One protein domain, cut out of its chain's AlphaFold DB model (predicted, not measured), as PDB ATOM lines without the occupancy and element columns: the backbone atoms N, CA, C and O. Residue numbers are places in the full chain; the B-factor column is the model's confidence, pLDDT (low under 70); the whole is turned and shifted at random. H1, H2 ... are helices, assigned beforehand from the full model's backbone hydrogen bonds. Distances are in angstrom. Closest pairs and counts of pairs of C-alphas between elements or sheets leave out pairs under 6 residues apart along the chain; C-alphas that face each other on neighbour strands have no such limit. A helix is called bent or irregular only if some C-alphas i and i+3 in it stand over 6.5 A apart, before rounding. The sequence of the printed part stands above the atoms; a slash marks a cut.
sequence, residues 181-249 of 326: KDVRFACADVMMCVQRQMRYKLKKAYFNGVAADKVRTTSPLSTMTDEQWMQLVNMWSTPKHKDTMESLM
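This is residues 181 to 249 of the 326 residues of an uncharacterized protein of Zea mays (UniProt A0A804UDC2). One long helix, H1, makes the stem of a loose T, and two short helices, H2 and H3, joined at a corner, run crosswise beside the end of H1 that holds its last residues. Residues 181 to 198 of H1 stick out as a free arm, and a long loop, residues 207 to 225, folds back from the end of H1 to the start of H2. The printed part has 69 residues with three named helices in the order H1, H2, H3 and no named strand, and its class is all helix. It is loose, with a radius of gyration of the C-alphas of 14.1 A, and its outline is flat, spanning 44 by 31 by 17 A.

Find C-alpha 181 at (-58.073, -24.409, 37.293), where H1 begins; it covers residues 181 to 206 and runs 36.8 A from first to last C-alpha, mostly along increasing x, to C-alpha 206 at (-23.186, -23.412, 48.918). After residues 207 to 225, look for H2 at residues 226 to 237, 16.1 A long. After Thr 238 you reach H3, residues 239 to 249, 15.2 A long, ending at C-alpha 249 at (-23.250, -10.087, 37.964). No helix is bent or irregular.

Begin with H1, which touches no helix. It is near H2, with 5 pairs of C-alphas within 10 A, the closest 8.4 A apart. Go on to H2 and H3, which are close but not clearly touching, with 2 pairs of C-alphas within 8 A. Their closest C-alphas are those of Trp 236 and Lys 242, 6.9 A apart. Their lines stand at a steep tilt of 66 degrees, and they run the same way, with centres 17.0 A apart. H1 and H3 are apart. In the backbones of H1 and H2, every O i to N i+4 pair is within hydrogen-bond range; in H3 it is 6 of 7.

The two C-alphas farthest apart are those of Lys 181 and Asp 213, at 44.4 A. The printed part has no cut. The link from H1 to H2 is long, with 19 residues, and the link from H2 to H3 is tight, with 1 residue. Besides residues 181 to 198, residues 238 to 244 stand free, of which 239 to 244 belong to H3. Without these free stretches the body has 44 residues and spans 31 by 20 by 16 A. In the pLDDT column the mean of the printed part is 82.9; look at residues 211 to 212 and 242 to 249 for the values under 70.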
ATOM      1  N   LYS A 181     -59.405 -24.460  37.917       93.06
ATOM      2  CA  LYS A 181     -58.073 -24.409  37.293       93.06
ATOM      3  C   LYS A 181     -57.235 -23.204  37.750       93.06
ATOM      4  O   LYS A 181     -56.037 -23.356  37.964       93.06
ATOM      5  N   ASP A 182     -57.862 -22.048  37.944       89.19
ATOM      6  CA  ASP A 182     -57.212 -20.770  38.241       89.19
ATOM      7  C   ASP A 182     -56.791 -20.730  39.716       89.19
ATOM      8  O   ASP A 182     -55.678 -20.321  40.043       89.19
ATOM      9  N   VAL A 183     -57.624 -21.297  40.600       91.06
ATOM     10  CA  VAL A 183     -57.273 -21.593  42.001       91.06
ATOM     11  C   VAL A 183     -56.065 -22.530  42.073       91.06
ATOM     12  O   VAL A 183     -55.090 -22.231  42.762       91.06
ATOM     13  N   ARG A 184     -56.090 -23.651  41.334       93.00
ATOM     14  CA  ARG A 184     -54.963 -24.600  41.301       93.00
ATOM     15  C   ARG A 184     -53.684 -23.948  40.775       93.00
ATOM     16  O   ARG A 184     -52.617 -24.212  41.324       93.00
ATOM     17  N   PHE A 185     -53.788 -23.095  39.756       92.81
ATOM     18  CA  PHE A 185     -52.658 -22.352  39.203       92.81
ATOM     19  C   PHE A 185     -52.087 -21.345  40.210       92.81
ATOM     20  O   PHE A 185     -50.883 -21.356  40.449       92.81
ATOM     21  N   ALA A 186     -52.930 -20.547  40.871       93.50
ATOM     22  CA  ALA A 186     -52.498 -19.600  41.899       93.50
ATOM     23  C   ALA A 186     -51.806 -20.304  43.081       93.50
ATOM     24  O   ALA A 186     -50.734 -19.884  43.518       93.50
ATOM     25  N   CYS A 187     -52.359 -21.423  43.564       90.12
ATOM     26  CA  CYS A 187     -51.708 -22.236  44.592       90.12
ATOM     27  C   CYS A 187     -50.364 -22.813  44.113       90.12
ATOM     28  O   CYS A 187     -49.395 -22.817  44.874       90.12
ATOM     29  N   ALA A 188     -50.284 -23.279  42.862       94.69
ATOM     30  CA  ALA A 188     -49.041 -23.773  42.277       94.69
ATOM     31  C   ALA A 188     -47.976 -22.669  42.177       94.69
ATOM     32  O   ALA A 188     -46.838 -22.904  42.575       94.69
ATOM     33  N   ASP A 189     -48.332 -21.466  41.725       94.50
ATOM     34  CA  ASP A 189     -47.393 -20.345  41.615       94.50
ATOM     35  C   ASP A 189     -46.848 -19.905  42.985       94.50
ATOM     36  O   ASP A 189     -45.637 -19.737  43.146       94.50
ATOM     37  N   VAL A 190     -47.696 -19.852  44.020       94.88
ATOM     38  CA  VAL A 190     -47.259 -19.598  45.407       94.88
ATOM     39  C   VAL A 190     -46.257 -20.661  45.881       94.88
ATOM     40  O   VAL A 190     -45.199 -20.316  46.415       94.88
ATOM     41  N   MET A 191     -46.527 -21.951  45.644       93.12
ATOM     42  CA  MET A 191     -45.589 -23.031  45.987       93.12
ATOM     43  C   MET A 191     -44.270 -22.923  45.201       93.12
ATOM     44  O   MET A 191     -43.188 -23.052  45.780       93.12
ATOM     45  N   MET A 192     -44.338 -22.623  43.902       93.00
ATOM     46  CA  MET A 192     -43.170 -22.435  43.035       93.00
ATOM     47  C   MET A 192     -42.342 -21.206  43.433       93.00
ATOM     48  O   MET A 192     -41.111 -21.232  43.339       93.00
ATOM     49  N   CYS A 193     -42.977 -20.150  43.943       92.38
ATOM     50  CA  CYS A 193     -42.302 -19.000  44.535       92.38
ATOM     51  C   CYS A 193     -41.521 -19.389  45.797       92.38
ATOM     52  O   CYS A 193     -40.340 -19.051  45.902       92.38
ATOM     53  N   VAL A 194     -42.116 -20.160  46.716       91.50
ATOM     54  CA  VAL A 194     -41.416 -20.657  47.917       91.50
ATOM     55  C   VAL A 194     -40.224 -21.547  47.537       91.50
ATOM     56  O   VAL A 194     -39.119 -21.337  48.046       91.50
ATOM     57  N   GLN A 195     -40.390 -22.471  46.583       89.81
ATOM     58  CA  GLN A 195     -39.283 -23.296  46.079       89.81
ATOM     59  C   GLN A 195     -38.178 -22.457  45.416       89.81
ATOM     60  O   GLN A 195     -36.991 -22.683  45.661       89.81
ATOM     61  N   ARG A 196     -38.539 -21.444  44.613       90.94
ATOM     62  CA  ARG A 196     -37.584 -20.504  44.004       90.94
ATOM     63  C   ARG A 196     -36.774 -19.760  45.072       90.94
ATOM     64  O   ARG A 196     -35.558 -19.655  44.924       90.94
ATOM     65  N   GLN A 197     -37.409 -19.301  46.152       92.31
ATOM     66  CA  GLN A 197     -36.719 -18.642  47.268       92.31
ATOM     67  C   GLN A 197     -35.784 -19.597  48.025       92.31
ATOM     68  O   GLN A 197     -34.653 -19.221  48.339       92.31
ATOM     69  N   MET A 198     -36.204 -20.845  48.270       90.56
ATOM     70  CA  MET A 198     -35.336 -21.877  48.855       90.56
ATOM     71  C   MET A 198     -34.099 -22.125  47.977       90.56
ATOM     72  O   MET A 198     -32.968 -22.063  48.461       90.56
ATOM     73  N   ARG A 199     -34.297 -22.306  46.666       88.94
ATOM     74  CA  ARG A 199     -33.215 -22.478  45.684       88.94
ATOM     75  C   ARG A 199     -32.212 -21.324  45.704       88.94
ATOM     76  O   ARG A 199     -31.011 -21.579  45.682       88.94
ATOM     77  N   TYR A 200     -32.668 -20.070  45.762       90.12
ATOM     78  CA  TYR A 200     -31.753 -18.925  45.823       90.12
ATOM     79  C   TYR A 200     -30.925 -18.902  47.112       90.12
ATOM     80  O   TYR A 200     -29.731 -18.612  47.051       90.12
ATOM     81  N   LYS A 201     -31.515 -19.258  48.262       89.81
ATOM     82  CA  LYS A 201     -30.776 -19.389  49.530       89.81
ATOM     83  C   LYS A 201     -29.699 -20.473  49.442       89.81
ATOM     84  O   LYS A 201     -28.558 -20.205  49.805       89.81
ATOM     85  N   LEU A 202     -30.035 -21.647  48.900       89.25
ATOM     86  CA  LEU A 202     -29.086 -22.750  48.702       89.25
ATOM     87  C   LEU A 202     -27.938 -22.369  47.764       89.25
ATOM     88  O   LEU A 202     -26.775 -22.506  48.142       89.25
ATOM     89  N   LYS A 203     -28.247 -21.839  46.573       86.62
ATOM     90  CA  LYS A 203     -27.222 -21.444  45.597       86.62
ATOM     91  C   LYS A 203     -26.302 -20.359  46.178       86.62
ATOM     92  O   LYS A 203     -25.085 -20.465  46.069       86.62
ATOM     93  N   LYS A 204     -26.861 -19.372  46.892       86.50
ATOM     94  CA  LYS A 204     -26.076 -18.324  47.563       86.50
ATOM     95  C   LYS A 204     -25.169 -18.854  48.681       86.50
ATOM     96  O   LYS A 204     -24.085 -18.312  48.848       86.50
ATOM     97  N   ALA A 205     -25.605 -19.856  49.445       84.31
ATOM     98  CA  ALA A 205     -24.857 -20.367  50.595       84.31
ATOM     99  C   ALA A 205     -23.784 -21.413  50.240       84.31
ATOM    100  O   ALA A 205     -22.778 -21.495  50.938       84.31
ATOM    101  N   TYR A 206     -24.000 -22.216  49.190       83.19
ATOM    102  CA  TYR A 206     -23.186 -23.412  48.918       83.19
ATOM    103  C   TYR A 206     -22.574 -23.485  47.511       83.19
ATOM    104  O   TYR A 206     -21.815 -24.413  47.243       83.19
ATOM    105  N   PHE A 207     -22.907 -22.549  46.615       79.06
ATOM    106  CA  PHE A 207     -22.487 -22.592  45.208       79.06
ATOM    107  C   PHE A 207     -21.826 -21.283  44.747       79.06
ATOM    108  O   PHE A 207     -20.786 -21.301  44.096       79.06
ATOM    109  N   ASN A 208     -22.383 -20.126  45.113       80.12
ATOM    110  CA  ASN A 208     -21.798 -18.828  44.777       80.12
ATOM    111  C   ASN A 208     -20.449 -18.633  45.492       80.12
ATOM    112  O   ASN A 208     -20.395 -18.655  46.719       80.12
ATOM    113  N   GLY A 209     -19.377 -18.386  44.734       71.44
ATOM    114  CA  GLY A 209     -18.033 -18.161  45.286       71.44
ATOM    115  C   GLY A 209     -17.320 -19.425  45.783       71.44
ATOM    116  O   GLY A 209     -16.241 -19.319  46.359       71.44
ATOM    117  N   VAL A 210     -17.890 -20.611  45.555       74.25
ATOM    118  CA  VAL A 210     -17.271 -21.903  45.874       74.25
ATOM    119  C   VAL A 210     -16.719 -22.504  44.580       74.25
ATOM    120  O   VAL A 210     -17.434 -22.596  43.585       74.25
ATOM    121  N   ALA A 211     -15.446 -22.911  44.573       67.81
ATOM    122  CA  ALA A 211     -14.872 -23.642  43.441       67.81
ATOM    123  C   ALA A 211     -15.625 -24.967  43.231       67.81
ATOM    124  O   ALA A 211     -15.980 -25.624  44.211       67.81
ATOM    125  N   ALA A 212     -15.850 -25.376  41.976       69.81
ATOM    126  CA  ALA A 212     -16.670 -26.549  41.645       69.81
ATOM    127  C   ALA A 212     -16.230 -27.817  42.409       69.81
ATOM    128  O   ALA A 212     -17.064 -28.509  42.988       69.81
ATOM    129  N   ASP A 213     -14.916 -28.029  42.535       71.56
ATOM    130  CA  ASP A 213     -14.289 -29.165  43.234       71.56
ATOM    131  C   ASP A 213     -14.468 -29.152  44.768       71.56
ATOM    132  O   ASP A 213     -13.958 -30.027  45.474       71.56
ATOM    133  N   LYS A 214     -15.127 -28.118  45.309       71.38
ATOM    134  CA  LYS A 214     -15.426 -27.917  46.736       71.38
ATOM    135  C   LYS A 214     -16.922 -27.771  47.021       71.38
ATOM    136  O   LYS A 214     -17.294 -27.591  48.183       71.38
ATOM    137  N   VAL A 215     -17.788 -27.867  46.007       80.12
ATOM    138  CA  VAL A 215     -19.237 -27.930  46.225       80.12
ATOM    139  C   VAL A 215     -19.558 -29.221  46.981       80.12
ATOM    140  O   VAL A 215     -19.041 -30.292  46.667       80.12
ATOM    141  N   ARG A 216     -20.382 -29.116  48.029       77.94
ATOM    142  CA  ARG A 216     -20.718 -30.255  48.895       77.94
ATOM    143  C   ARG A 216     -21.441 -31.323  48.080       77.94
ATOM    144  O   ARG A 216     -22.412 -31.003  47.404       77.94
ATOM    145  N   THR A 217     -21.018 -32.577  48.200       82.38
ATOM    146  CA  THR A 217     -21.708 -33.726  47.591       82.38
ATOM    147  C   THR A 217     -22.916 -34.195  48.405       82.38
ATOM    148  O   THR A 217     -23.831 -34.791  47.849       82.38
ATOM    149  N   THR A 218     -22.948 -33.891  49.704       83.88
ATOM    150  CA  THR A 218     -24.056 -34.217  50.612       83.88
ATOM    151  C   THR A 218     -25.060 -33.072  50.721       83.88
ATOM    152  O   THR A 218     -24.687 -31.892  50.713       83.88
ATOM    153  N   SER A 219     -26.340 -33.423  50.847       85.50
ATOM    154  CA  SER A 219     -27.449 -32.484  50.960       85.50
ATOM    155  C   SER A 219     -27.328 -31.660  52.246       85.50
ATOM    156  O   SER A 219     -27.279 -32.213  53.347       85.50
ATOM    157  N   PRO A 220     -27.327 -30.318  52.162       83.56
ATOM    158  CA  PRO A 220     -27.380 -29.460  53.342       83.56
ATOM    159  C   PRO A 220     -28.790 -29.377  53.960       83.56
ATOM    160  O   PRO A 220     -28.976 -28.647  54.933       83.56
ATOM    161  N   LEU A 221     -29.792 -30.077  53.405       81.31
ATOM    162  CA  LEU A 221     -31.180 -30.069  53.874       81.31
ATOM    163  C   LEU A 221     -31.674 -31.482  54.195       81.31
ATOM    164  O   LEU A 221     -31.759 -32.324  53.312       81.31
ATOM    165  N   SER A 222     -32.157 -31.690  55.423       81.44
ATOM    166  CA  SER A 222     -32.821 -32.942  55.839       81.44
ATOM    167  C   SER A 222     -34.073 -33.287  55.004       81.44
ATOM    168  O   SER A 222     -34.473 -34.441  54.908       81.44
ATOM    169  N   THR A 223     -34.688 -32.297  54.349       82.88
ATOM    170  CA  THR A 223     -35.891 -32.474  53.516       82.88
ATOM    171  C   THR A 223     -35.605 -32.898  52.069       82.88
ATOM    172  O   THR A 223     -36.531 -32.905  51.263       82.88
ATOM    173  N   MET A 224     -34.349 -33.154  51.694       84.44
ATOM    174  CA  MET A 224     -33.956 -33.471  50.316       84.44
ATOM    175  C   MET A 224     -32.812 -34.482  50.315       84.44
ATOM    176  O   MET A 224     -31.852 -34.309  51.064       84.44
ATOM    177  N   THR A 225     -32.898 -35.518  49.479       89.88
ATOM    178  CA  THR A 225     -31.864 -36.563  49.432       89.88
ATOM    179  C   THR A 225     -30.580 -36.058  48.771       89.88
ATOM    180  O   THR A 225     -30.601 -35.128  47.960       89.88
ATOM    181  N   ASP A 226     -29.451 -36.696  49.086       89.62
ATOM    182  CA  ASP A 226     -28.147 -36.382  48.485       89.62
ATOM    183  C   ASP A 226     -28.168 -36.538  46.954       89.62
ATOM    184  O   ASP A 226     -27.585 -35.733  46.234       89.62
ATOM    185  N   GLU A 227     -28.928 -37.505  46.439       89.12
ATOM    186  CA  GLU A 227     -29.160 -37.714  45.004       89.12
ATOM    187  C   GLU A 227     -29.872 -36.515  44.354       89.12
ATOM    188  O   GLU A 227     -29.431 -36.004  43.323       89.12
ATOM    189  N   GLN A 228     -30.949 -36.024  44.977       89.31
ATOM    190  CA  GLN A 228     -31.694 -34.848  44.516       89.31
ATOM    191  C   GLN A 228     -30.837 -33.577  44.596       89.31
ATOM    192  O   GLN A 228     -30.870 -32.738  43.694       89.31
ATOM    193  N   TRP A 229     -30.024 -33.448  45.648       88.94
ATOM    194  CA  TRP A 229     -29.044 -32.373  45.774       88.94
ATOM    195  C   TRP A 229     -27.993 -32.425  44.655       88.94
ATOM    196  O   TRP A 229     -27.757 -31.412  43.997       88.94
ATOM    197  N   MET A 230     -27.422 -33.596  44.366       87.94
ATOM    198  CA  MET A 230     -26.437 -33.771  43.295       87.94
ATOM    199  C   MET A 230     -27.017 -33.498  41.902       87.94
ATOM    200  O   MET A 230     -26.342 -32.887  41.072       87.94
ATOM    201  N   GLN A 231     -28.280 -33.857  41.645       89.06
ATOM    202  CA  GLN A 231     -28.980 -33.471  40.414       89.06
ATOM    203  C   GLN A 231     -29.101 -31.942  40.277       89.06
ATOM    204  O   GLN A 231     -28.846 -31.401  39.198       89.06
ATOM    205  N   LEU A 232     -29.431 -31.230  41.363       87.31
ATOM    206  CA  LEU A 232     -29.487 -29.763  41.373       87.31
ATOM    207  C   LEU A 232     -28.106 -29.123  41.170       87.31
ATOM    208  O   LEU A 232     -27.992 -28.187  40.379       87.31
ATOM    209  N   VAL A 233     -27.068 -29.635  41.838       86.88
ATOM    210  CA  VAL A 233     -25.680 -29.171  41.676       86.88
ATOM    211  C   VAL A 233     -25.221 -29.355  40.231       86.88
ATOM    212  O   VAL A 233     -24.753 -28.395  39.624       86.88
ATOM    213  N   ASN A 234     -25.425 -30.537  39.641       87.88
ATOM    214  CA  ASN A 234     -25.084 -30.802  38.242       87.88
ATOM    215  C   ASN A 234     -25.816 -29.842  37.286       87.88
ATOM    216  O   ASN A 234     -25.195 -29.216  36.429       87.88
ATOM    217  N   MET A 235     -27.125 -29.642  37.486       86.44
ATOM    218  CA  MET A 235     -27.918 -28.688  36.705       86.44
ATOM    219  C   MET A 235     -27.384 -27.249  36.822       86.44
ATOM    220  O   MET A 235     -27.325 -26.539  35.815       86.44
ATOM    221  N   TRP A 236     -26.976 -26.801  38.015       84.69
ATOM    222  CA  TRP A 236     -26.434 -25.449  38.212       84.69
ATOM    223  C   TRP A 236     -25.001 -25.274  37.700       84.69
ATOM    224  O   TRP A 236     -24.641 -24.152  37.346       84.69
ATOM    225  N   SER A 237     -24.224 -26.356  37.622       82.62
ATOM    226  CA  SER A 237     -22.880 -26.392  37.030       82.62
ATOM    227  C   SER A 237     -22.879 -26.407  35.498       82.62
ATOM    228  O   SER A 237     -21.816 -26.256  34.896       82.62
ATOM    229  N   THR A 238     -24.034 -26.563  34.839       83.06
ATOM    230  CA  THR A 238     -24.099 -26.488  33.369       83.06
ATOM    231  C   THR A 238     -23.670 -25.100  32.861       83.06
ATOM    232  O   THR A 238     -24.114 -24.096  33.430       83.06
ATOM    233  N   PRO A 239     -22.876 -24.997  31.770       73.06
ATOM    234  CA  PRO A 239     -22.375 -23.713  31.261       73.06
ATOM    235  C   PRO A 239     -23.484 -22.677  31.062       73.06
ATOM    236  O   PRO A 239     -23.448 -21.619  31.677       73.06
ATOM    237  N   LYS A 240     -24.581 -23.061  30.391       76.69
ATOM    238  CA  LYS A 240     -25.773 -22.214  30.196       76.69
ATOM    239  C   LYS A 240     -26.274 -21.546  31.487       76.69
ATOM    240  O   LYS A 240     -26.730 -20.405  31.447       76.69
ATOM    241  N   HIS A 241     -26.220 -22.238  32.628       73.94
ATOM    242  CA  HIS A 241     -26.674 -21.701  33.913       73.94
ATOM    243  C   HIS A 241     -25.597 -20.895  34.660       73.94
ATOM    244  O   HIS A 241     -25.938 -20.024  35.467       73.94
ATOM    245  N   LYS A 242     -24.315 -21.164  34.385       68.44
ATOM    246  CA  LYS A 242     -23.181 -20.362  34.851       68.44
ATOM    247  C   LYS A 242     -23.129 -19.022  34.113       68.44
ATOM    248  O   LYS A 242     -23.186 -17.985  34.766       68.44
ATOM    249  N   ASP A 243     -23.154 -19.045  32.783       66.50
ATOM    250  CA  ASP A 243     -23.037 -17.872  31.907       66.50
ATOM    251  C   ASP A 243     -24.185 -16.876  32.149       66.50
ATOM    252  O   ASP A 243     -23.965 -15.675  32.295       66.50
ATOM    253  N   THR A 244     -25.415 -17.386  32.316       69.88
ATOM    254  CA  THR A 244     -26.592 -16.576  32.696       69.88
ATOM    255  C   THR A 244     -26.379 -15.837  34.023       69.88
ATOM    256  O   THR A 244     -26.896 -14.741  34.219       69.88
ATOM    257  N   MET A 245     -25.639 -16.428  34.965       61.38
ATOM    258  CA  MET A 245     -25.380 -15.819  36.268       61.38
ATOM    259  C   MET A 245     -24.178 -14.871  36.244       61.38
ATOM    260  O   MET A 245     -24.216 -13.841  36.908       61.38
ATOM    261  N   GLU A 246     -23.142 -15.198  35.479       60.78
ATOM    262  CA  GLU A 246     -21.966 -14.351  35.284       60.78
ATOM    263  C   GLU A 246     -22.341 -13.062  34.536       60.78
ATOM    264  O   GLU A 246     -21.986 -11.978  34.990       60.78
ATOM    265  N   SER A 247     -23.195 -13.148  33.509       62.25
ATOM    266  CA  SER A 247     -23.785 -11.984  32.828       62.25
ATOM    267  C   SER A 247     -24.575 -11.074  33.786       62.25
ATOM    268  O   SER A 247     -24.334  -9.868  33.817       62.25
ATOM    269  N   LEU A 248     -25.440 -11.639  34.639       58.88
ATOM    270  CA  LEU A 248     -26.232 -10.871  35.617       58.88
ATOM    271  C   LEU A 248     -25.406 -10.252  36.762       58.88
ATOM    272  O   LEU A 248     -25.921  -9.390  37.471       58.88
ATOM    273  N   MET A 249     -24.162 -10.693  36.982       58.62
ATOM    274  CA  MET A 249     -23.250 -10.087  37.964       58.62
ATOM    275  C   MET A 249     -22.205  -9.161  37.323       58.62
ATOM    276  O   MET A 249     -21.730  -8.247  37.989       58.62
TER     277      MET A 249